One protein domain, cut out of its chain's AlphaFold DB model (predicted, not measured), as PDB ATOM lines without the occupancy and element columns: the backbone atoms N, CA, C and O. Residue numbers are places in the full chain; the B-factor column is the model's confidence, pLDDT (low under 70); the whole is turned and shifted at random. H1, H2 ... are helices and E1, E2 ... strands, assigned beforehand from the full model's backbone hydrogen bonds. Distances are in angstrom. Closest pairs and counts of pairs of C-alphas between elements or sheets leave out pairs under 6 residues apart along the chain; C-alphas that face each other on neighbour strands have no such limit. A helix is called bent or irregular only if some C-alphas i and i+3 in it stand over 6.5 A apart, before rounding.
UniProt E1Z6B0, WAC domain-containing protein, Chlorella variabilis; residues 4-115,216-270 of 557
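AT A GLANCE: This is residues 4 to 115 and 216 to 270 of the 557 residues of the protein "WAC domain-containing protein" of Chlorella variabilis (UniProt E1Z6B0). Look for two lobes joined by one long helix, H2: the larger lobe holds the crossed helices H3, H4 and H5 with the strand hairpin E4 and E5 and the short helices H6 and H7 at its rim, and the smaller holds the strand hairpin E1 and E2 with H1. A short strand, E3, lies between H1 and H2 along the chain. The printed part has 167 residues with seven named helices and five named strands, in the order E1 E2 H1 E3 H2 H3 H4 H5 E4 E5 H6 H7; it is mostly helix, and its two sheets are antiparallel pairs. It is loose, with a radius of gyration of the C-alphas of 19.8 A, and elongated, spanning 62 by 35 by 30 A.

IN THESE COORDINATES: Find C-alpha 229 at (55.630, -99.068, -30.710), where E4, residues 229 to 232, begins; E5 is residues 241 to 244. H5, residues 218 to 228, is 15.3 A long. H4, residues 101 to 111, is 15.2 A, and H3, residues 84 to 94, is 15.5 A and only just irregular: C-alphas 85 and 88 are 6.9 A apart. H2, residues 65 to 79, is 20.9 A. E3 is residues 61 to 63, H1 residues 38 to 48, 15.2 A, and E2 residues 33 to 35; E1, residues 26 to 28, begins at (57.072, -73.198, -5.355). H6 is residues 246 to 251, and H7, residues 260 to 267, ends at (73.617, -100.984, -40.291).

HOW THE PARTS SIT: Start at the hairpin E4 and E5, antiparallel, where N 230 and O 243 are 2.8 A apart, within hydrogen-bond range. The closest C-alphas of H3 and E5, Val 94 and Trp 242, are 6.2 A apart; those of E5 and H7, Val 241 and Leu 266, 7.5 A. H5 touches H4 at a steep tilt of 64 degrees, opposite ways, closest at C-alphas 105 and 222, 5.9 A. H3 and H4 only just touch, with 3 pairs of C-alphas within 8 A, the closest those of Val 90 and Ile 108, 6.9 A. H6 is close to but not clearly touching H3; C-alphas 91 and 248, their closest, are 7.7 A apart. H2 touches H5 with residues 75 to 79 alone, about perpendicular at 84 degrees, closest at C-alphas 79 and 220, 6.2 A. At its other end H2 is close to but not clearly touching H1, closest at C-alphas 65 and 48, 5.0 A. In the hairpin E1 and E2, antiparallel, N 26 and O 35 are 2.9 A apart, within hydrogen-bond range; C-alphas 26 and 41, the closest of E1 and H1, are 6.3 A apart. E3 pairs with no named strand, but residues 53 to 54 pair with it, antiparallel. H1 and H5 are apart. Every O i to N i+4 pair is within hydrogen-bond range in H1, H2, H4, H5, H6 and H7; in H3, 5 of 7 are.

THE WHOLE: The C-alphas of Glu 22 and Ala 115, the two farthest apart, are 66.6 A from each other. Residues 116 to 215 are not printed, and C-alphas 115 and 216 stand 14.9 A apart across the cut. The link from H1 to E3 is long, 12 residues; residues 4 to 25 hold no named element. Confidence is under 70 at residues 14 to 19; the mean pLDDT of the printed part is 88.3.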
ATOM      1  N   LEU A   4      60.074 -80.691 -26.187       92.62
ATOM      2  CA  LEU A   4      60.723 -79.384 -26.279       92.62
ATOM      3  C   LEU A   4      61.602 -79.337 -27.534       92.62
ATOM      4  O   LEU A   4      62.485 -80.178 -27.702       92.62
ATOM      5  N   ASN A   5      61.379 -78.386 -28.448       90.44
ATOM      6  CA  ASN A   5      62.105 -78.324 -29.730       90.44
ATOM      7  C   ASN A   5      62.103 -79.663 -30.512       90.44
ATOM      8  O   ASN A   5      63.080 -80.009 -31.184       90.44
ATOM      9  N   ARG A   6      61.004 -80.432 -30.422       86.56
ATOM     10  CA  ARG A   6      60.853 -81.797 -30.977       86.56
ATOM     11  C   ARG A   6      61.820 -82.849 -30.407       86.56
ATOM     12  O   ARG A   6      62.073 -83.859 -31.063       86.56
ATOM     13  N   ARG A   7      62.349 -82.641 -29.200       88.44
ATOM     14  CA  ARG A   7      63.127 -83.629 -28.435       88.44
ATOM     15  C   ARG A   7      62.406 -83.978 -27.130       88.44
ATOM     16  O   ARG A   7      61.671 -83.130 -26.627       88.44
ATOM     17  N   PRO A   8      62.599 -85.185 -26.569       88.88
ATOM     18  CA  PRO A   8      62.162 -85.480 -25.210       88.88
ATOM     19  C   PRO A   8      62.725 -84.445 -24.232       88.88
ATOM     20  O   PRO A   8      63.881 -84.039 -24.363       88.88
ATOM     21  N   TYR A   9      61.904 -84.018 -23.278       89.62
ATOM     22  CA  TYR A   9      62.312 -83.132 -22.194       89.62
ATOM     23  C   TYR A   9      62.176 -83.863 -20.862       89.62
ATOM     24  O   TYR A   9      61.122 -84.436 -20.573       89.62
ATOM     25  N   SER A  10      63.242 -83.834 -20.069       86.44
ATOM     26  CA  SER A  10      63.237 -84.333 -18.699       86.44
ATOM     27  C   SER A  10      62.768 -83.214 -17.780       86.44
ATOM     28  O   SER A  10      63.491 -82.242 -17.565       86.44
ATOM     29  N   PHE A  11      61.554 -83.354 -17.257       84.00
ATOM     30  CA  PHE A  11      61.079 -82.534 -16.147       84.00
ATOM     31  C   PHE A  11      61.903 -82.859 -14.892       84.00
ATOM     32  O   PHE A  11      62.423 -83.969 -14.755       84.00
ATOM     33  N   GLY A  12      62.065 -81.878 -14.006       77.19
ATOM     34  CA  GLY A  12      62.728 -82.069 -12.719       77.19
ATOM     35  C   GLY A  12      61.898 -82.924 -11.759       77.19
ATOM     36  O   GLY A  12      60.837 -83.440 -12.107       77.19
ATOM     37  N   ALA A  13      62.376 -83.061 -10.522       73.31
ATOM     38  CA  ALA A  13      61.681 -83.845  -9.509       73.31
ATOM     39  C   ALA A  13      60.262 -83.308  -9.229       73.31
ATOM     40  O   ALA A  13      60.070 -82.159  -8.823       73.31
ATOM     41  N   THR A  14      59.270 -84.179  -9.423       69.94
ATOM     42  CA  THR A  14      57.890 -84.029  -8.926       69.94
ATOM     43  C   THR A  14      57.789 -84.392  -7.438       69.94
ATOM     44  O   THR A  14      56.842 -84.006  -6.762       69.94
ATOM     45  N   GLN A  15      58.752 -85.159  -6.919       61.66
ATOM     46  CA  GLN A  15      58.750 -85.656  -5.546       61.66
ATOM     47  C   GLN A  15      59.312 -84.647  -4.542       61.66
ATOM     48  O   GLN A  15      60.293 -83.953  -4.810       61.66
ATOM     49  N   LEU A  16      58.711 -84.649  -3.350       61.34
ATOM     50  CA  LEU A  16      59.102 -83.852  -2.185       61.34
ATOM     51  C   LEU A  16      60.236 -84.509  -1.361       61.34
ATOM     52  O   LEU A  16      60.406 -84.196  -0.186       61.34
ATOM     53  N   ASP A  17      60.985 -85.449  -1.941       56.53
ATOM     54  CA  ASP A  17      61.949 -86.273  -1.206       56.53
ATOM     55  C   ASP A  17      63.045 -85.398  -0.562       56.53
ATOM     56  O   ASP A  17      63.783 -84.673  -1.237       56.53
ATOM     57  N   GLY A  18      63.137 -85.452   0.771       64.69
ATOM     58  CA  GLY A  18      64.081 -84.648   1.554       64.69
ATOM     59  C   GLY A  18      63.736 -83.155   1.647       64.69
ATOM     60  O   GLY A  18      64.654 -82.332   1.682       64.69
ATOM     61  N   LEU A  19      62.449 -82.795   1.624       67.38
ATOM     62  CA  LEU A  19      61.936 -81.501   2.091       67.38
ATOM     63  C   LEU A  19      61.336 -81.654   3.493       67.38
ATOM     64  O   LEU A  19      60.667 -82.652   3.770       67.38
ATOM     65  N   ASP A  20      61.533 -80.653   4.348       75.50
ATOM     66  CA  ASP A  20      60.880 -80.614   5.657       75.50
ATOM     67  C   ASP A  20      59.375 -80.297   5.510       75.50
ATOM     68  O   ASP A  20      59.007 -79.518   4.626       75.50
ATOM     69  N   PRO A  21      58.480 -80.840   6.363       75.06
ATOM     70  CA  PRO A  21      57.029 -80.637   6.231       75.06
ATOM     71  C   PRO A  21      56.557 -79.177   6.316       75.06
ATOM     72  O   PRO A  21      55.481 -78.858   5.817       75.06
ATOM     73  N   GLU A  22      57.348 -78.302   6.943       77.19
ATOM     74  CA  GLU A  22      57.083 -76.860   7.071       77.19
ATOM     75  C   GLU A  22      57.813 -76.019   6.004       77.19
ATOM     76  O   GLU A  22      57.709 -74.793   5.998       77.19
ATOM     77  N   GLN A  23      58.570 -76.643   5.093       78.94
ATOM     78  CA  GLN A  23      59.361 -75.920   4.100       78.94
ATOM     79  C   GLN A  23      58.486 -75.368   2.967       78.94
ATOM     80  O   GLN A  23      57.973 -76.114   2.130       78.94
ATOM     81  N   GLU A  24      58.385 -74.041   2.881       82.50
ATOM     82  CA  GLU A  24      57.728 -73.372   1.756       82.50
ATOM     83  C   GLU A  24      58.447 -73.670   0.428       82.50
ATOM     84  O   GLU A  24      59.667 -73.527   0.297       82.50
ATOM     85  N   VAL A  25      57.674 -74.082  -0.580       88.25
ATOM     86  CA  VAL A  25      58.169 -74.443  -1.914       88.25
ATOM     87  C   VAL A  25      57.238 -73.950  -3.018       88.25
ATOM     88  O   VAL A  25      56.019 -73.883  -2.862       88.25
ATOM     89  N   TRP A  26      57.813 -73.649  -4.181       87.50
ATOM     90  CA  TRP A  26      57.072 -73.198  -5.355       87.50
ATOM     91  C   TRP A  26      56.759 -74.383  -6.271       87.50
ATOM     92  O   TRP A  26      57.674 -75.006  -6.809       87.50
ATOM     93  N   VAL A  27      55.476 -74.687  -6.475       88.44
ATOM     94  CA  VAL A  27      55.030 -75.833  -7.288       88.44
ATOM     95  C   VAL A  27      54.527 -75.376  -8.655       88.44
ATOM     96  O   VAL A  27      53.635 -74.532  -8.757       88.44
ATOM     97  N   VAL A  28      55.060 -75.965  -9.725       88.25
ATOM     98  CA  VAL A  28      54.578 -75.741 -11.092       88.25
ATOM     99  C   VAL A  28      53.320 -76.575 -11.334       88.25
ATOM    100  O   VAL A  28      53.386 -77.795 -11.471       88.25
ATOM    101  N   LYS A  29      52.158 -75.918 -11.427       85.62
ATOM    102  CA  LYS A  29      50.841 -76.579 -11.533       85.62
ATOM    103  C   LYS A  29      50.725 -77.557 -12.712       85.62
ATOM    104  O   LYS A  29      50.129 -78.617 -12.553       85.62
ATOM    105  N   ALA A  30      51.303 -77.222 -13.867       81.56
ATOM    106  CA  ALA A  30      51.212 -78.026 -15.089       81.56
ATOM    107  C   ALA A  30      52.020 -79.339 -15.046       81.56
ATOM    108  O   ALA A  30      51.684 -80.299 -15.740       81.56
ATOM    109  N   THR A  31      53.102 -79.396 -14.263       84.88
ATOM    110  CA  THR A  31      54.042 -80.538 -14.235       84.88
ATOM    111  C   THR A  31      54.139 -81.220 -12.874       84.88
ATOM    112  O   THR A  31      54.717 -82.301 -12.774       84.88
ATOM    113  N   GLY A  32      53.597 -80.598 -11.823       85.31
ATOM    114  CA  GLY A  32      53.779 -81.011 -10.433       85.31
ATOM    115  C   GLY A  32      55.207 -80.818  -9.914       85.31
ATOM    116  O   GLY A  32      55.517 -81.270  -8.819       85.31
ATOM    117  N   GLU A  33      56.101 -80.187 -10.682       86.88
ATOM    118  CA  GLU A  33      57.491 -80.007 -10.266       86.88
ATOM    119  C   GLU A  33      57.614 -79.036  -9.102       86.88
ATOM    120  O   GLU A  33      57.049 -77.940  -9.121       86.88
ATOM    121  N   VAL A  34      58.454 -79.409  -8.143       87.50
ATOM    122  CA  VAL A  34      58.708 -78.611  -6.949       87.50
ATOM    123  C   VAL A  34      60.031 -77.864  -7.102       87.50
ATOM    124  O   VAL A  34      61.054 -78.426  -7.494       87.50
ATOM    125  N   CYS A  35      60.016 -76.570  -6.797       86.75
ATOM    126  CA  CYS A  35      61.174 -75.688  -6.835       86.75
ATOM    127  C   CYS A  35      61.433 -75.125  -5.433       86.75
ATOM    128  O   CYS A  35      60.546 -74.526  -4.831       86.75
ATOM    129  N   ARG A  36      62.674 -75.250  -4.942       85.75
ATOM    130  CA  ARG A  36      63.141 -74.657  -3.668       85.75
ATOM    131  C   ARG A  36      63.548 -73.179  -3.780       85.75
ATOM    132  O   ARG A  36      64.019 -72.594  -2.814       85.75
ATOM    133  N   SER A  37      63.434 -72.587  -4.968       87.44
ATOM    134  CA  SER A  37      63.767 -71.185  -5.236       87.44
ATOM    135  C   SER A  37      62.746 -70.580  -6.189       87.44
ATOM    136  O   SER A  37      62.419 -71.177  -7.222       87.44
ATOM    137  N   TYR A  38      62.294 -69.368  -5.864       89.94
ATOM    138  CA  TYR A  38      61.419 -68.568  -6.714       89.94
ATOM    139  C   TYR A  38      62.037 -68.287  -8.091       89.94
ATOM    140  O   TYR A  38      61.327 -68.290  -9.095       89.94
ATOM    141  N   GLU A  39      63.360 -68.108  -8.178       90.31
ATOM    142  CA  GLU A  39      64.021 -67.878  -9.465       90.31
ATOM    143  C   GLU A  39      63.920 -69.116 -10.366       90.31
ATOM    144  O   GLU A  39      63.512 -69.007 -11.522       90.31
ATOM    145  N   ALA A  40      64.198 -70.305  -9.820       88.00
ATOM    146  CA  ALA A  40      64.072 -71.564 -10.551       88.00
ATOM    147  C   ALA A  40      62.620 -71.820 -10.998       88.00
ATOM    148  O   ALA A  40      62.384 -72.265 -12.121       88.00
ATOM    149  N   TYR A  41      61.638 -71.485 -10.154       91.25
ATOM    150  CA  TYR A  41      60.221 -71.505 -10.522       91.25
ATOM    151  C   TYR A  41      59.920 -70.551 -11.690       91.25
ATOM    152  O   TYR A  41      59.392 -70.984 -12.713       91.25
ATOM    153  N   MET A  42      60.328 -69.284 -11.598       93.31
ATOM    154  CA  MET A  42      60.110 -68.287 -12.653       93.31
ATOM    155  C   MET A  42      60.804 -68.645 -13.972       93.31
ATOM    156  O   MET A  42      60.263 -68.358 -15.041       93.31
ATOM    157  N   GLN A  43      61.977 -69.284 -13.928       91.88
ATOM    158  CA  GLN A  43      62.652 -69.807 -15.118       91.88
ATOM    159  C   GLN A  43      61.850 -70.947 -15.772       91.88
ATOM    160  O   GLN A  43      61.709 -70.951 -16.997       91.88
ATOM    161  N   LYS A  44      61.265 -71.868 -14.987       91.50
ATOM    162  CA  LYS A  44      60.390 -72.936 -15.512       91.50
ATOM    163  C   LYS A  44      59.105 -72.385 -16.124       91.50
ATOM    164  O   LYS A  44      58.812 -72.722 -17.264       91.50
ATOM    165  N   ILE A  45      58.392 -71.488 -15.436       92.88
ATOM    166  CA  ILE A  45      57.174 -70.854 -15.976       92.88
ATOM    167  C   ILE A  45      57.474 -70.169 -17.320       92.88
ATOM    168  O   ILE A  45      56.863 -70.503 -18.332       92.88
ATOM    169  N   LYS A  46      58.527 -69.340 -17.389       93.19
ATOM    170  CA  LYS A  46      58.963 -68.693 -18.643       93.19
ATOM    171  C   LYS A  46      59.332 -69.670 -19.765       93.19
ATOM    172  O   LYS A  46      59.255 -69.289 -20.930       93.19
ATOM    173  N   LEU A  47      59.787 -70.885 -19.452       92.19
ATOM    174  CA  LEU A  47      60.076 -71.936 -20.436       92.19
ATOM    175  C   LEU A  47      58.798 -72.660 -20.897       92.19
ATOM    176  O   LEU A  47      58.718 -73.127 -22.035       92.19
ATOM    177  N   TYR A  48      57.804 -72.778 -20.020       93.19
ATOM    178  CA  TYR A  48      56.565 -73.523 -20.263       93.19
ATOM    179  C   TYR A  48      55.535 -72.680 -21.027       93.19
ATOM    180  O   TYR A  48      54.848 -73.214 -21.900       93.19
ATOM    181  N   ASP A  49      55.565 -71.360 -20.830       93.75
ATOM    182  CA  ASP A  49      54.800 -70.366 -21.596       93.75
ATOM    183  C   ASP A  49      55.361 -70.103 -23.010       93.75
ATOM    184  O   ASP A  49      54.704 -69.480 -23.844       93.75
ATOM    185  N   GLN A  50      56.583 -70.553 -23.326       93.81
ATOM    186  CA  GLN A  50      57.155 -70.352 -24.662       93.81
ATOM    187  C   GLN A  50      56.506 -71.288 -25.698       93.81
ATOM    188  O   GLN A  50      56.418 -72.492 -25.453       93.81
ATOM    189  N   PRO A  51      56.153 -70.803 -26.908       94.12
ATOM    190  CA  PRO A  51      55.535 -71.599 -27.974       94.12
ATOM    191  C   PRO A  51      56.554 -72.497 -28.713       94.12
ATOM    192  O   PRO A  51      56.647 -72.516 -29.940       94.12
ATOM    193  N   MET A  52      57.372 -73.232 -27.960       93.12
ATOM    194  CA  MET A  52      58.458 -74.097 -28.438       93.12
ATOM    195  C   MET A  52      58.209 -75.590 -28.160       93.12
ATOM    196  O   MET A  52      59.042 -76.443 -28.497       93.12
ATOM    197  N   TRP A  53      57.056 -75.916 -27.574       95.88
ATOM    198  CA  TRP A  53      56.623 -77.281 -27.310       95.88
ATOM    199  C   TRP A  53      55.921 -77.892 -28.519       95.88
ATOM    200  O   TRP A  53      55.458 -77.216 -29.446       95.88
ATOM    201  N   SER A  54      55.876 -79.222 -28.520       95.31
ATOM    202  CA  SER A  54      55.191 -80.013 -29.533       95.31
ATOM    203  C   SER A  54      54.604 -81.296 -28.951       95.31
ATOM    204  O   SER A  54      55.210 -81.945 -28.105       95.31
ATOM    205  N   CYS A  55      53.411 -81.665 -29.406       93.69
ATOM    206  CA  CYS A  55      52.685 -82.855 -28.963       93.69
ATOM    207  C   CYS A  55      53.305 -84.128 -29.571       93.69
ATOM    208  O   CYS A  55      53.378 -84.238 -30.799       93.69
ATOM    209  N   LYS A  56      53.681 -85.112 -28.734       92.25
ATOM    210  CA  LYS A  56      54.279 -86.405 -29.134       92.25
ATOM    211  C   LYS A  56      53.470 -87.096 -30.238       92.25
ATOM    212  O   LYS A  56      54.021 -87.482 -31.267       92.25
ATOM    213  N   TYR A  57      52.152 -87.214 -30.053       92.31
ATOM    214  CA  TYR A  57      51.274 -87.972 -30.955       92.31
ATOM    215  C   TYR A  57      50.986 -87.232 -32.261       92.31
ATOM    216  O   TYR A  57      51.192 -87.769 -33.349       92.31
ATOM    217  N   SER A  58      50.528 -85.980 -32.179       87.94
ATOM    218  CA  SER A  58      50.098 -85.233 -33.369       87.94
ATOM    219  C   SER A  58      51.248 -84.605 -34.159       87.94
ATOM    220  O   SER A  58      51.057 -84.251 -35.320       87.94
ATOM    221  N   GLY A  59      52.428 -84.430 -33.551       87.69
ATOM    222  CA  GLY A  59      53.564 -83.728 -34.155       87.69
ATOM    223  C   GLY A  59      53.360 -82.216 -34.336       87.69
ATOM    224  O   GLY A  59      54.263 -81.538 -34.831       87.69
ATOM    225  N   LYS A  60      52.200 -81.672 -33.935       90.19
ATOM    226  CA  LYS A  60      51.948 -80.226 -33.906       90.19
ATOM    227  C   LYS A  60      52.887 -79.580 -32.892       90.19
ATOM    228  O   LYS A  60      52.980 -80.050 -31.761       90.19
ATOM    229  N   GLY A  61      53.568 -78.519 -33.311       93.12
ATOM    230  CA  GLY A  61      54.401 -77.674 -32.460       93.12
ATOM    231  C   GLY A  61      54.064 -76.204 -32.662       93.12
ATOM    232  O   GLY A  61      53.170 -75.895 -33.450       93.12
ATOM    233  N   GLY A  62      54.784 -75.322 -31.971       93.25
ATOM    234  CA  GLY A  62      54.340 -73.935 -31.809       93.25
ATOM    235  C   GLY A  62      53.334 -73.786 -30.665       93.25
ATOM    236  O   GLY A  62      52.518 -72.876 -30.699       93.25
ATOM    237  N   LEU A  63      53.343 -74.731 -29.717       93.75
ATOM    238  CA  LEU A  63      52.440 -74.794 -28.571       93.75
ATOM    239  C   LEU A  63      53.200 -74.401 -27.301       93.75
ATOM    240  O   LEU A  63      54.413 -74.621 -27.218       93.75
ATOM    241  N   THR A  64      52.480 -73.884 -26.314       95.12
ATOM    242  CA  THR A  64      52.914 -73.871 -24.908       95.12
ATOM    243  C   THR A  64      52.924 -75.292 -24.332       95.12
ATOM    244  O   THR A  64      52.429 -76.243 -24.956       95.12
ATOM    245  N   LEU A  65      53.489 -75.469 -23.135       94.06
ATOM    246  CA  LEU A  65      53.501 -76.772 -22.471       94.06
ATOM    247  C   LEU A  65      52.078 -77.278 -22.188       94.06
ATOM    248  O   LEU A  65      51.770 -78.423 -22.523       94.06
ATOM    249  N   GLU A  66      51.214 -76.432 -21.622       92.44
ATOM    250  CA  GLU A  66      49.843 -76.802 -21.243       92.44
ATOM    251  C   GLU A  66      48.995 -77.178 -22.468       92.44
ATOM    252  O   GLU A  66      48.323 -78.210 -22.475       92.44
ATOM    253  N   GLU A  67      49.090 -76.415 -23.563       94.25
ATOM    254  CA  GLU A  67      48.428 -76.755 -24.829       94.25
ATOM    255  C   GLU A  67      48.937 -78.080 -25.411       94.25
ATOM    256  O   GLU A  67      48.157 -78.875 -25.947       94.25
ATOM    257  N   ALA A  68      50.245 -78.346 -25.310       94.75
ATOM    258  CA  ALA A  68      50.822 -79.605 -25.758       94.75
ATOM    259  C   ALA A  68      50.348 -80.785 -24.890       94.75
ATOM    260  O   ALA A  68      49.992 -81.826 -25.446       94.75
ATOM    261  N   GLN A  69      50.267 -80.623 -23.564       93.19
ATOM    262  CA  GLN A  69      49.693 -81.613 -22.644       93.19
ATOM    263  C   GLN A  69      48.206 -81.864 -22.938       93.19
ATOM    264  O   GLN A  69      47.793 -83.017 -23.060       93.19
ATOM    265  N   ALA A  70      47.405 -80.815 -23.143       93.38
ATOM    266  CA  ALA A  70      45.991 -80.933 -23.497       93.38
ATOM    267  C   ALA A  70      45.791 -81.650 -24.847       93.38
ATOM    268  O   ALA A  70      44.920 -82.514 -24.984       93.38
ATOM    269  N   ALA A  71      46.635 -81.353 -25.843       92.94
ATOM    270  CA  ALA A  71      46.642 -82.053 -27.125       92.94
ATOM    271  C   ALA A  71      47.032 -83.537 -26.987       92.94
ATOM    272  O   ALA A  71      46.473 -84.384 -27.689       92.94
ATOM    273  N   GLU A  72      47.950 -83.871 -26.076       93.69
ATOM    274  CA  GLU A  72      48.313 -85.255 -25.759       93.69
ATOM    275  C   GLU A  72      47.199 -86.008 -25.032       93.69
ATOM    276  O   GLU A  72      46.840 -87.106 -25.457       93.69
ATOM    277  N   HIS A  73      46.591 -85.409 -24.007       92.94
ATOM    278  CA  HIS A  73      45.454 -85.999 -23.301       92.94
ATOM    279  C   HIS A  73      44.269 -86.248 -24.248       92.94
ATOM    280  O   HIS A  73      43.635 -87.305 -24.202       92.94
ATOM    281  N   LYS A  74      44.012 -85.320 -25.181       93.06
ATOM    282  CA  LYS A  74      42.992 -85.483 -26.227       93.06
ATOM    283  C   LYS A  74      43.315 -86.630 -27.189       93.06
ATOM    284  O   LYS A  74      42.411 -87.382 -27.548       93.06
ATOM    285  N   ALA A  75      44.579 -86.786 -27.587       91.75
ATOM    286  CA  ALA A  75      45.014 -87.898 -28.432       91.75
ATOM    287  C   ALA A  75      44.859 -89.252 -27.714       91.75
ATOM    288  O   ALA A  75      44.259 -90.168 -28.271       91.75
ATOM    289  N   LEU A  76      45.305 -89.355 -26.456       91.06
ATOM    290  CA  LEU A  76      45.153 -90.564 -25.637       91.06
ATOM    291  C   LEU A  76      43.685 -90.892 -25.330       91.06
ATOM    292  O   LEU A  76      43.301 -92.056 -25.321       91.06
ATOM    293  N   THR A  77      42.832 -89.884 -25.133       92.19
ATOM    294  CA  THR A  77      41.387 -90.103 -24.963       92.19
ATOM    295  C   THR A  77      40.757 -90.655 -26.244       92.19
ATOM    296  O   THR A  77      39.973 -91.595 -26.176       92.19
ATOM    297  N   ALA A  78      41.144 -90.139 -27.418       89.00
ATOM    298  CA  ALA A  78      40.701 -90.682 -28.705       89.00
ATOM    299  C   ALA A  78      41.239 -92.101 -28.978       89.00
ATOM    300  O   ALA A  78      40.566 -92.888 -29.641       89.00
ATOM    301  N   LEU A  79      42.415 -92.450 -28.443       90.12
ATOM    302  CA  LEU A  79      42.991 -93.795 -28.537       90.12
ATOM    303  C   LEU A  79      42.145 -94.855 -27.807       90.12
ATOM    304  O   LEU A  79      42.091 -95.993 -28.258       90.12
ATOM    305  N   LYS A  80      41.419 -94.492 -26.739       88.75
ATOM    306  CA  LYS A  80      40.519 -95.422 -26.019       88.75
ATOM    307  C   LYS A  80      39.352 -95.938 -26.875       88.75
ATOM    308  O   LYS A  80      38.766 -96.957 -26.534       88.75
ATOM    309  N   ALA A  81      39.019 -95.241 -27.963       87.81
ATOM    310  CA  ALA A  81      37.983 -95.629 -28.921       87.81
ATOM    311  C   ALA A  81      38.548 -96.376 -30.152       87.81
ATOM    312  O   ALA A  81      37.882 -96.466 -31.183       87.81
ATOM    313  N   PHE A  82      39.793 -96.862 -30.085       91.06
ATOM    314  CA  PHE A  82      40.410 -97.629 -31.162       91.06
ATOM    315  C   PHE A  82      39.807 -99.053 -31.240       91.06
ATOM    316  O   PHE A  82      39.722 -99.714 -30.204       91.06
ATOM    317  N   PRO A  83      39.385 -99.547 -32.424       91.00
ATOM    318  CA  PRO A  83      38.822-100.893 -32.569       91.00
ATOM    319  C   PRO A  83      39.843-101.994 -32.260       91.00
ATOM    320  O   PRO A  83      40.926-102.027 -32.852       91.00
ATOM    321  N   LYS A  84      39.484-102.920 -31.364       88.69
ATOM    322  CA  LYS A  84      40.369-104.002 -30.896       88.69
ATOM    323  C   LYS A  84      40.678-105.024 -31.986       88.69
ATOM    324  O   LYS A  84      41.757-105.601 -32.015       88.69
ATOM    325  N   GLU A  85      39.749-105.194 -32.916       89.56
ATOM    326  CA  GLU A  85      39.823-106.091 -34.068       89.56
ATOM    327  C   GLU A  85      40.956-105.694 -35.029       89.56
ATOM    328  O   GLU A  85      41.452-106.517 -35.792       89.56
ATOM    329  N   LEU A  86      41.383-104.427 -34.985       90.56
ATOM    330  CA  LEU A  86      42.431-103.877 -35.843       90.56
ATOM    331  C   LEU A  86      43.782-103.754 -35.128       90.56
ATOM    332  O   LEU A  86      44.785-103.490 -35.791       90.56
ATOM    333  N   GLU A  87      43.833-103.949 -33.802       91.12
ATOM    334  CA  GLU A  87      45.071-103.891 -33.009       91.12
ATOM    335  C   GLU A  87      46.122-104.852 -33.567       91.12
ATOM    336  O   GLU A  87      47.243-104.434 -33.850       91.12
ATOM    337  N   GLU A  88      45.742-106.111 -33.805       92.31
ATOM    338  CA  GLU A  88      46.639-107.145 -34.325       92.31
ATOM    339  C   GLU A  88      47.172-106.789 -35.720       92.31
ATOM    340  O   GLU A  88      48.384-106.802 -35.946       92.31
ATOM    341  N   GLN A  89      46.285-106.427 -36.654       91.75
ATOM    342  CA  GLN A  89      46.662-106.099 -38.030       91.75
ATOM    343  C   GLN A  89      47.611-104.891 -38.080       91.75
ATOM    344  O   GLN A  89      48.580-104.887 -38.842       91.75
ATOM    345  N   VAL A  90      47.368-103.880 -37.239       93.56
ATOM    346  CA  VAL A  90      48.246-102.711 -37.117       93.56
ATOM    347  C   VAL A  90      49.567-103.089 -36.450       93.56
ATOM    348  O   VAL A  90      50.617-102.727 -36.973       93.56
ATOM    349  N   CYS A  91      49.562-103.859 -35.360       93.19
ATOM    350  CA  CYS A  91      50.784-104.325 -34.702       93.19
ATOM    351  C   CYS A  91      51.668-105.157 -35.647       93.19
ATOM    352  O   CYS A  91      52.861-104.867 -35.753       93.19
ATOM    353  N   ARG A  92      51.095-106.105 -36.404       93.00
ATOM    354  CA  ARG A  92      51.812-106.893 -37.425       93.00
ATOM    355  C   ARG A  92      52.402-106.017 -38.539       93.00
ATOM    356  O   ARG A  92      53.519-106.276 -38.970       93.00
ATOM    357  N   ALA A  93      51.696-104.973 -38.981       92.56
ATOM    358  CA  ALA A  93      52.173-104.065 -40.034       92.56
ATOM    359  C   ALA A  93      53.199-103.014 -39.555       92.56
ATOM    360  O   ALA A  93      53.984-102.498 -40.352       92.56
ATOM    361  N   VAL A  94      53.181-102.665 -38.266       94.44
ATOM    362  CA  VAL A  94      54.139-101.741 -37.635       94.44
ATOM    363  C   VAL A  94      55.446-102.446 -37.308       94.44
ATOM    364  O   VAL A  94      56.519-101.890 -37.535       94.44
ATOM    365  N   HIS A  95      55.358-103.656 -36.762       92.50
ATOM    366  CA  HIS A  95      56.508-104.435 -36.339       92.50
ATOM    367  C   HIS A  95      57.479-104.671 -37.504       92.50
ATOM    368  O   HIS A  95      57.082-105.016 -38.614       92.50
ATOM    369  N   HIS A  96      58.766-104.432 -37.252       92.38
ATOM    370  CA  HIS A  96      59.849-104.505 -38.233       92.38
ATOM    371  C   HIS A  96      59.773-103.511 -39.406       92.38
ATOM    372  O   HIS A  96      60.603-103.560 -40.318       92.38
ATOM    373  N   SER A  97      58.857-102.538 -39.371       92.19
ATOM    374  CA  SER A  97      58.817-101.477 -40.375       92.19
ATOM    375  C   SER A  97      60.038-100.553 -40.276       92.19
ATOM    376  O   SER A  97      60.475-100.186 -39.187       92.19
ATOM    377  N   LEU A  98      60.564-100.133 -41.430       91.62
ATOM    378  CA  LEU A  98      61.647 -99.142 -41.566       91.62
ATOM    379  C   LEU A  98      61.142 -97.782 -42.092       91.62
ATOM    380  O   LEU A  98      61.946 -96.923 -42.468       91.62
ATOM    381  N   LEU A  99      59.821 -97.614 -42.203       91.81
ATOM    382  CA  LEU A  99      59.179 -96.420 -42.753       91.81
ATOM    383  C   LEU A  99      59.093 -95.289 -41.722       91.81
ATOM    384  O   LEU A  99      59.054 -95.516 -40.510       91.81
ATOM    385  N   ARG A 100      58.998 -94.043 -42.196       91.75
ATOM    386  CA  ARG A 100      58.665 -92.914 -41.315       91.75
ATOM    387  C   ARG A 100      57.215 -93.060 -40.849       91.75
ATOM    388  O   ARG A 100      56.379 -93.556 -41.597       91.75
ATOM    389  N   VAL A 101      56.890 -92.566 -39.652       92.25
ATOM    390  CA  VAL A 101      55.533 -92.694 -39.075       92.25
ATOM    391  C   VAL A 101      54.415 -92.253 -40.032       92.25
ATOM    392  O   VAL A 101      53.396 -92.925 -40.118       92.25
ATOM    393  N   ASP A 102      54.603 -91.179 -40.800       92.38
ATOM    394  CA  ASP A 102      53.591 -90.684 -41.744       92.38
ATOM    395  C   ASP A 102      53.405 -91.591 -42.975       92.38
ATOM    396  O   ASP A 102      52.283 -91.763 -43.452       92.38
ATOM    397  N   GLU A 103      54.480 -92.224 -43.452       93.75
ATOM    398  CA  GLU A 103      54.449 -93.216 -44.539       93.75
ATOM    399  C   GLU A 103      53.799 -94.520 -44.055       93.75
ATOM    400  O   GLU A 103      52.954 -95.089 -44.744       93.75
ATOM    401  N   LEU A 104      54.140 -94.948 -42.835       94.06
ATOM    402  CA  LEU A 104      53.591 -96.133 -42.176       94.06
ATOM    403  C   LEU A 104      52.085 -95.990 -41.912       94.06
ATOM    404  O   LEU A 104      51.305 -96.870 -42.270       94.06
ATOM    405  N   VAL A 105      51.654 -94.845 -41.371       94.62
ATOM    406  CA  VAL A 105      50.231 -94.493 -41.208       94.62
ATOM    407  C   VAL A 105      49.517 -94.426 -42.558       94.62
ATOM    408  O   VAL A 105      48.353 -94.812 -42.644       94.62
ATOM    409  N   GLY A 106      50.189 -93.945 -43.608       93.44
ATOM    410  CA  GLY A 106      49.683 -93.965 -44.979       93.44
ATOM    411  C   GLY A 106      49.373 -95.386 -45.446       93.44
ATOM    412  O   GLY A 106      48.209 -95.696 -45.690       93.44
ATOM    413  N   GLY A 107      50.396 -96.245 -45.485       93.31
ATOM    414  CA  GLY A 107      50.288 -97.630 -45.946       93.31
ATOM    415  C   GLY A 107      49.290 -98.466 -45.144       93.31
ATOM    416  O   GLY A 107      48.480 -99.170 -45.737       93.31
ATOM    417  N   ILE A 108      49.274 -98.330 -43.814       93.94
ATOM    418  CA  ILE A 108      48.309 -99.025 -42.947       93.94
ATOM    419  C   ILE A 108      46.880 -98.506 -43.170       93.94
ATOM    420  O   ILE A 108      45.942 -99.287 -43.262       93.94
ATOM    421  N   TYR A 109      46.673 -97.193 -43.316       93.81
ATOM    422  CA  TYR A 109      45.342 -96.651 -43.626       93.81
ATOM    423  C   TYR A 109      44.844 -97.056 -45.024       93.81
ATOM    424  O   TYR A 109      43.636 -97.102 -45.267       93.81
ATOM    425  N   ASP A 110      45.756 -97.305 -45.963       91.06
ATOM    426  CA  ASP A 110      45.415 -97.787 -47.297       91.06
ATOM    427  C   ASP A 110      45.164 -99.310 -47.315       91.06
ATOM    428  O   ASP A 110      44.255 -99.731 -48.025       91.06
ATOM    429  N   SER A 111      45.845-100.119 -46.488       89.69
ATOM    430  CA  SER A 111      45.564-101.563 -46.339       89.69
ATOM    431  C   SER A 111      44.322-101.876 -45.492       89.69
ATOM    432  O   SER A 111      43.661-102.883 -45.727       89.69
ATOM    433  N   LEU A 112      43.963-100.997 -44.550       88.81
ATOM    434  CA  LEU A 112      42.712-101.054 -43.781       88.81
ATOM    435  C   LEU A 112      41.490-100.539 -44.557       88.81
ATOM    436  O   LEU A 112      40.370-100.562 -44.042       88.81
ATOM    437  N   ARG A 113      41.672-100.008 -45.770       88.25
ATOM    438  CA  ARG A 113      40.545 -99.594 -46.606       88.25
ATOM    439  C   ARG A 113      39.857-100.852 -47.145       88.25
ATOM    440  O   ARG A 113      40.541-101.649 -47.784       88.25
ATOM    441  N   PRO A 114      38.531-101.020 -46.978       79.25
ATOM    442  CA  PRO A 114      37.835-102.090 -47.679       79.25
ATOM    443  C   PRO A 114      38.055-101.890 -49.179       79.25
ATOM    444  O   PRO A 114      37.908-100.766 -49.676       79.25
ATOM    445  N   ALA A 115      38.430-102.959 -49.887       70.12
ATOM    446  CA  ALA A 115      38.502-102.925 -51.339       70.12
ATOM    447  C   ALA A 115      37.176-102.349 -51.847       70.12
ATOM    448  O   ALA A 115      36.108-102.849 -51.488       70.12
ATOM    449  N   VAL A 216      39.267 -96.576 -39.348       91.00
ATOM    450  CA  VAL A 216      40.012 -95.759 -38.378       91.00
ATOM    451  C   VAL A 216      40.663 -94.559 -39.057       91.00
ATOM    452  O   VAL A 216      41.193 -94.647 -40.164       91.00
ATOM    453  N   SER A 217      40.662 -93.409 -38.380       92.56
ATOM    454  CA  SER A 217      41.295 -92.186 -38.887       92.56
ATOM    455  C   SER A 217      42.833 -92.244 -38.835       92.56
ATOM    456  O   SER A 217      43.419 -92.793 -37.901       92.56
ATOM    457  N   ARG A 218      43.513 -91.595 -39.796       92.88
ATOM    458  CA  ARG A 218      44.986 -91.467 -39.794       92.88
ATOM    459  C   ARG A 218      45.562 -90.894 -38.479       92.88
ATOM    460  O   ARG A 218      46.560 -91.439 -38.017       92.88
ATOM    461  N   PRO A 219      44.971 -89.868 -37.827       92.44
ATOM    462  CA  PRO A 219      45.441 -89.400 -36.518       92.44
ATOM    463  C   PRO A 219      45.320 -90.439 -35.393       92.44
ATOM    464  O   PRO A 219      46.203 -90.500 -34.538       92.44
ATOM    465  N   ALA A 220      44.270 -91.268 -35.397       92.44
ATOM    466  CA  ALA A 220      44.111 -92.342 -34.416       92.44
ATOM    467  C   ALA A 220      45.151 -93.455 -34.636       92.44
ATOM    468  O   ALA A 220      45.839 -93.821 -33.690       92.44
ATOM    469  N   LEU A 221      45.365 -93.890 -35.888       93.50
ATOM    470  CA  LEU A 221      46.457 -94.811 -36.247       93.50
ATOM    471  C   LEU A 221      47.825 -94.263 -35.828       93.50
ATOM    472  O   LEU A 221      48.592 -94.956 -35.171       93.50
ATOM    473  N   ARG A 222      48.121 -92.994 -36.139       94.44
ATOM    474  CA  ARG A 222      49.374 -92.341 -35.732       94.44
ATOM    475  C   ARG A 222      49.567 -92.361 -34.213       94.44
ATOM    476  O   ARG A 222      50.668 -92.631 -33.747       94.44
ATOM    477  N   THR A 223      48.506 -92.083 -33.459       94.56
ATOM    478  CA  THR A 223      48.530 -92.098 -31.989       94.56
ATOM    479  C   THR A 223      48.770 -93.511 -31.460       94.56
ATOM    480  O   THR A 223      49.654 -93.688 -30.629       94.56
ATOM    481  N   TYR A 224      48.068 -94.513 -32.002       94.25
ATOM    482  CA  TYR A 224      48.246 -95.925 -31.651       94.25
ATOM    483  C   TYR A 224      49.689 -96.390 -31.881       94.25
ATOM    484  O   TYR A 224      50.301 -96.953 -30.983       94.25
ATOM    485  N   ILE A 225      50.268 -96.090 -33.047       94.25
ATOM    486  CA  ILE A 225      51.646 -96.473 -33.393       94.25
ATOM    487  C   ILE A 225      52.661 -95.820 -32.444       94.25
ATOM    488  O   ILE A 225      53.549 -96.496 -31.939       94.25
ATOM    489  N   ILE A 226      52.522 -94.519 -32.172       93.44
ATOM    490  CA  ILE A 226      53.446 -93.755 -31.311       93.44
ATOM    491  C   ILE A 226      53.336 -94.147 -29.825       93.44
ATOM    492  O   ILE A 226      54.256 -93.875 -29.045       93.44
ATOM    493  N   GLU A 227      52.220 -94.750 -29.414       93.25
ATOM    494  CA  GLU A 227      52.041 -95.223 -28.043       93.25
ATOM    495  C   GLU A 227      52.460 -96.681 -27.851       93.25
ATOM    496  O   GLU A 227      53.142 -96.986 -26.872       93.25
ATOM    497  N   ASN A 228      52.137 -97.550 -28.812       93.44
ATOM    498  CA  ASN A 228      52.319 -99.000 -28.726       93.44
ATOM    499  C   ASN A 228      53.592 -99.536 -29.403       93.44
ATOM    500  O   ASN A 228      53.884-100.728 -29.284       93.44
ATOM    501  N   ALA A 229      54.361 -98.691 -30.096       93.56
ATOM    502  CA  ALA A 229      55.630 -99.068 -30.710       93.56
ATOM    503  C   ALA A 229      56.737 -98.028 -30.481       93.56
ATOM    504  O   ALA A 229      56.507 -96.820 -30.418       93.56
ATOM    505  N   GLU A 230      57.963 -98.529 -30.393       91.81
ATOM    506  CA  GLU A 230      59.196 -97.784 -30.179       91.81
ATOM    507  C   GLU A 230      60.112 -97.925 -31.402       91.81
ATOM    508  O   GLU A 230      60.127 -98.958 -32.069       91.81
ATOM    509  N   GLN A 231      60.879 -96.882 -31.722       90.88
ATOM    510  CA  GLN A 231      61.881 -96.940 -32.785       90.88
ATOM    511  C   GLN A 231      63.233 -97.347 -32.199       90.88
ATOM    512  O   GLN A 231      63.797 -96.629 -31.379       90.88
ATOM    513  N   GLN A 232      63.774 -98.474 -32.660       86.62
ATOM    514  CA  GLN A 232      65.089 -98.971 -32.266       86.62
ATOM    515  C   GLN A 232      66.136 -98.735 -33.362       86.62
ATOM    516  O   GLN A 232      65.846 -98.736 -34.562       86.62
ATOM    517  N   GLY A 233      67.386 -98.549 -32.939       82.31
ATOM    518  CA  GLY A 233      68.548 -98.445 -33.818       82.31
ATOM    519  C   GLY A 233      69.539 -97.359 -33.397       82.31
ATOM    520  O   GLY A 233      69.301 -96.639 -32.428       82.31
ATOM    521  N   PRO A 234      70.662 -97.215 -34.122       76.94
ATOM    522  CA  PRO A 234      71.668 -96.206 -33.813       76.94
ATOM    523  C   PRO A 234      71.078 -94.794 -33.923       76.94
ATOM    524  O   PRO A 234      70.464 -94.462 -34.936       76.94
ATOM    525  N   GLU A 235      71.326 -93.928 -32.935       70.81
ATOM    526  CA  GLU A 235      70.769 -92.560 -32.875       70.81
ATOM    527  C   GLU A 235      71.089 -91.711 -34.127       70.81
ATOM    528  O   GLU A 235      70.379 -90.770 -34.474       70.81
ATOM    529  N   HIS A 236      72.169 -92.047 -34.840       72.81
ATOM    530  CA  HIS A 236      72.634 -91.346 -36.042       72.81
ATOM    531  C   HIS A 236      72.342 -92.091 -37.362       72.81
ATOM    532  O   HIS A 236      72.818 -91.675 -38.426       72.81
ATOM    533  N   ALA A 237      71.581 -93.189 -37.326       78.38
ATOM    534  CA  ALA A 237      71.110 -93.867 -38.529       78.38
ATOM    535  C   ALA A 237      70.000 -93.058 -39.224       78.38
ATOM    536  O   ALA A 237      69.181 -92.399 -38.589       78.38
ATOM    537  N   THR A 238      69.951 -93.097 -40.560       79.12
ATOM    538  CA  THR A 238      68.877 -92.425 -41.324       79.12
ATOM    539  C   THR A 238      67.543 -93.186 -41.335       79.12
ATOM    540  O   THR A 238      66.550 -92.646 -41.822       79.12
ATOM    541  N   LYS A 239      67.528 -94.413 -40.808       82.38
ATOM    542  CA  LYS A 239      66.375 -95.294 -40.607       82.38
ATOM    543  C   LYS A 239      66.451 -95.847 -39.188       82.38
ATOM    544  O   LYS A 239      67.548 -96.050 -38.677       82.38
ATOM    545  N   GLN A 240      65.296 -96.111 -38.600       88.94
ATOM    546  CA  GLN A 240      65.126 -96.845 -37.348       88.94
ATOM    547  C   GLN A 240      64.065 -97.921 -37.602       88.94
ATOM    548  O   GLN A 240      63.253 -97.769 -38.519       88.94
ATOM    549  N   VAL A 241      64.104 -99.016 -36.846       93.31
ATOM    550  CA  VAL A 241      63.131-100.108 -36.958       93.31
ATOM    551  C   VAL A 241      62.039 -99.941 -35.911       93.31
ATOM    552  O   VAL A 241      62.329 -99.720 -34.738       93.31
ATOM    553  N   TRP A 242      60.780-100.033 -36.327       94.31
ATOM    554  CA  TRP A 242      59.639-100.013 -35.416       94.31
ATOM    555  C   TRP A 242      59.483-101.368 -34.723       94.31
ATOM    556  O   TRP A 242      59.281-102.399 -35.366       94.31
ATOM    557  N   MET A 243      59.543-101.356 -33.398       93.94
ATOM    558  CA  MET A 243      59.334-102.510 -32.532       93.94
ATOM    559  C   MET A 243      58.102-102.267 -31.670       93.94
ATOM    560  O   MET A 243      58.027-101.288 -30.934       93.94
ATOM    561  N   VAL A 244      57.118-103.156 -31.770       94.88
ATOM    562  CA  VAL A 244      55.938-103.141 -30.897       94.88
ATOM    563  C   VAL A 244      56.377-103.444 -29.455       94.88
ATOM    564  O   VAL A 244      57.314-104.218 -29.244       94.88
ATOM    565  N   ARG A 245      55.730-102.819 -28.460       94.12
ATOM    566  CA  ARG A 245      56.038-103.023 -27.032       94.12
ATOM    567  C   ARG A 245      55.942-104.503 -26.618       94.12
ATOM    568  O   ARG A 245      55.124-105.222 -27.189       94.12
ATOM    569  N   PRO A 246      56.712-104.957 -25.603       90.12
ATOM    570  CA  PRO A 246      56.717-106.352 -25.147       90.12
ATOM    571  C   PRO A 246      55.320-106.951 -24.926       90.12
ATOM    572  O   PRO A 246      55.018-107.976 -25.523       90.12
ATOM    573  N   GLU A 247      54.460-106.249 -24.185       90.56
ATOM    574  CA  GLU A 247      53.083-106.652 -23.842       90.56
ATOM    575  C   GLU A 247      52.242-107.056 -25.067       90.56
ATOM    576  O   GLU A 247      51.508-108.042 -25.045       90.56
ATOM    577  N   LEU A 248      52.365-106.307 -26.165       88.69
ATOM    578  CA  LEU A 248      51.620-106.553 -27.401       88.69
ATOM    579  C   LEU A 248      52.346-107.518 -28.345       88.69
ATOM    580  O   LEU A 248      51.712-108.072 -29.240       88.69
ATOM    581  N   ARG A 249      53.655-107.738 -28.166       90.75
ATOM    582  CA  ARG A 249      54.369-108.801 -28.885       90.75
ATOM    583  C   ARG A 249      53.998-110.174 -28.351       90.75
ATOM    584  O   ARG A 249      53.734-111.060 -29.150       90.75
ATOM    585  N   GLU A 250      53.923-110.316 -27.031       90.94
ATOM    586  CA  GLU A 250      53.470-111.543 -26.373       90.94
ATOM    587  C   GLU A 250      52.001-111.837 -26.713       90.94
ATOM    588  O   GLU A 250      51.675-112.934 -27.145       90.94
ATOM    589  N   ARG A 251      51.124-110.824 -26.646       91.44
ATOM    590  CA  ARG A 251      49.685-110.969 -26.943       91.44
ATOM    591  C   ARG A 251      49.347-111.367 -28.391       91.44
ATOM    592  O   ARG A 251      48.241-111.848 -28.622       91.44
ATOM    593  N   TYR A 252      50.240-111.126 -29.355       90.69
ATOM    594  CA  TYR A 252      50.003-111.371 -30.789       90.69
ATOM    595  C   TYR A 252      51.068-112.264 -31.455       90.69
ATOM    596  O   TYR A 252      51.159-112.291 -32.689       90.69
ATOM    597  N   ASP A 253      51.883-112.965 -30.661       89.94
ATOM    598  CA  ASP A 253      52.971-113.841 -31.120       89.94
ATOM    599  C   ASP A 253      53.899-113.163 -32.151       89.94
ATOM    600  O   ASP A 253      54.147-113.658 -33.255       89.94
ATOM    601  N   LEU A 254      54.386-111.963 -31.814       89.44
ATOM    602  CA  LEU A 254      55.331-111.205 -32.640       89.44
ATOM    603  C   LEU A 254      56.781-111.489 -32.211       89.44
ATOM    604  O   LEU A 254      57.079-111.408 -31.016       89.44
ATOM    605  N   PRO A 255      57.712-111.752 -33.151       87.12
ATOM    606  CA  PRO A 255      59.104-112.037 -32.816       87.12
ATOM    607  C   PRO A 255      59.777-110.966 -31.943       87.12
ATOM    608  O   PRO A 255      59.641-109.756 -32.144       87.12
ATOM    609  N   ALA A 256      60.566-111.415 -30.967       85.06
ATOM    610  CA  ALA A 256      61.362-110.508 -30.145       85.06
ATOM    611  C   ALA A 256      62.590-109.958 -30.896       85.06
ATOM    612  O   ALA A 256      62.996-108.819 -30.647       85.06
ATOM    613  N   GLU A 257      63.154-110.760 -31.804       85.94
ATOM    614  CA  GLU A 257      64.376-110.471 -32.554       85.94
ATOM    615  C   GLU A 257      64.095-109.818 -33.911       85.94
ATOM    616  O   GLU A 257      63.211-110.241 -34.657       85.94
ATOM    617  N   VAL A 258      64.909-108.817 -34.257       84.94
ATOM    618  CA  VAL A 258      64.872-108.158 -35.567       84.94
ATOM    619  C   VAL A 258      65.535-109.063 -36.617       84.94
ATOM    620  O   VAL A 258      66.708-109.394 -36.438       84.94
ATOM    621  N   PRO A 259      64.867-109.418 -37.734       88.38
ATOM    622  CA  PRO A 259      65.446-110.249 -38.790       88.38
ATOM    623  C   PRO A 259      66.765-109.705 -39.346       88.38
ATOM    624  O   PRO A 259      66.930-108.489 -39.497       88.38
ATOM    625  N   ALA A 260      67.685-110.602 -39.712       86.00
ATOM    626  CA  ALA A 260      69.027-110.255 -40.186       86.00
ATOM    627  C   ALA A 260      69.012-109.262 -41.367       86.00
ATOM    628  O   ALA A 260      69.740-108.270 -41.336       86.00
ATOM    629  N   ASP A 261      68.109-109.433 -42.340       87.06
ATOM    630  CA  ASP A 261      67.918-108.512 -43.472       87.06
ATOM    631  C   ASP A 261      67.610-107.070 -43.051       87.06
ATOM    632  O   ASP A 261      67.865-106.113 -43.787       87.06
ATOM    633  N   ILE A 262      66.971-106.902 -41.895       86.38
ATOM    634  CA  ILE A 262      66.534-105.612 -41.358       86.38
ATOM    635  C   ILE A 262      67.647-105.015 -40.499       86.38
ATOM    636  O   ILE A 262      67.896-103.812 -40.601       86.38
ATOM    637  N   GLN A 263      68.388-105.847 -39.760       85.69
ATOM    638  CA  GLN A 263      69.637-105.444 -39.111       85.69
ATOM    639  C   GLN A 263      70.670-104.944 -40.136       85.69
ATOM    640  O   GLN A 263      71.255-103.879 -39.940       85.69
ATOM    641  N   GLU A 264      70.840-105.631 -41.271       86.12
ATOM    642  CA  GLU A 264      71.735-105.200 -42.353       86.12
ATOM    643  C   GLU A 264      71.291-103.852 -42.941       86.12
ATOM    644  O   GLU A 264      72.088-102.914 -43.036       86.12
ATOM    645  N   LYS A 265      69.996-103.696 -43.257       85.19
ATOM    646  CA  LYS A 265      69.423-102.426 -43.749       85.19
ATOM    647  C   LYS A 265      69.584-101.280 -42.744       85.19
ATOM    648  O   LYS A 265      69.730-100.129 -43.164       85.19
ATOM    649  N   LEU A 266      69.560-101.572 -41.444       84.81
ATOM    650  CA  LEU A 266      69.775-100.607 -40.366       84.81
ATOM    651  C   LEU A 266      71.259-100.222 -40.248       84.81
ATOM    652  O   LEU A 266      71.579 -99.033 -40.200       84.81
ATOM    653  N   ALA A 267      72.170-101.197 -40.299       83.00
ATOM    654  CA  ALA A 267      73.617-100.984 -40.291       83.00
ATOM    655  C   ALA A 267      74.092-100.187 -41.522       83.00
ATOM    656  O   ALA A 267      74.787 -99.179 -41.382       83.00
ATOM    657  N   ALA A 268      73.631-100.555 -42.722       83.62
ATOM    658  CA  ALA A 268      73.876 -99.820 -43.964       83.62
ATOM    659  C   ALA A 268      73.280 -98.397 -43.947       83.62
ATOM    660  O   ALA A 268      73.721 -97.518 -44.690       83.62
ATOM    661  N   SER A 269      72.289 -98.145 -43.085       80.38
ATOM    662  CA  SER A 269      71.690 -96.825 -42.900       80.38
ATOM    663  C   SER A 269      72.498 -95.891 -41.984       80.38
ATOM    664  O   SER A 269      72.136 -94.711 -41.863       80.38
ATOM    665  N   VAL A 270      73.572 -96.362 -41.343       78.69
ATOM    666  CA  VAL A 270      74.488 -95.506 -40.579       78.69
ATOM    667  C   VAL A 270      75.341 -94.697 -41.553       78.69
ATOM    668  O   VAL A 270      76.099 -95.230 -42.361       78.69
TER     669      VAL A 270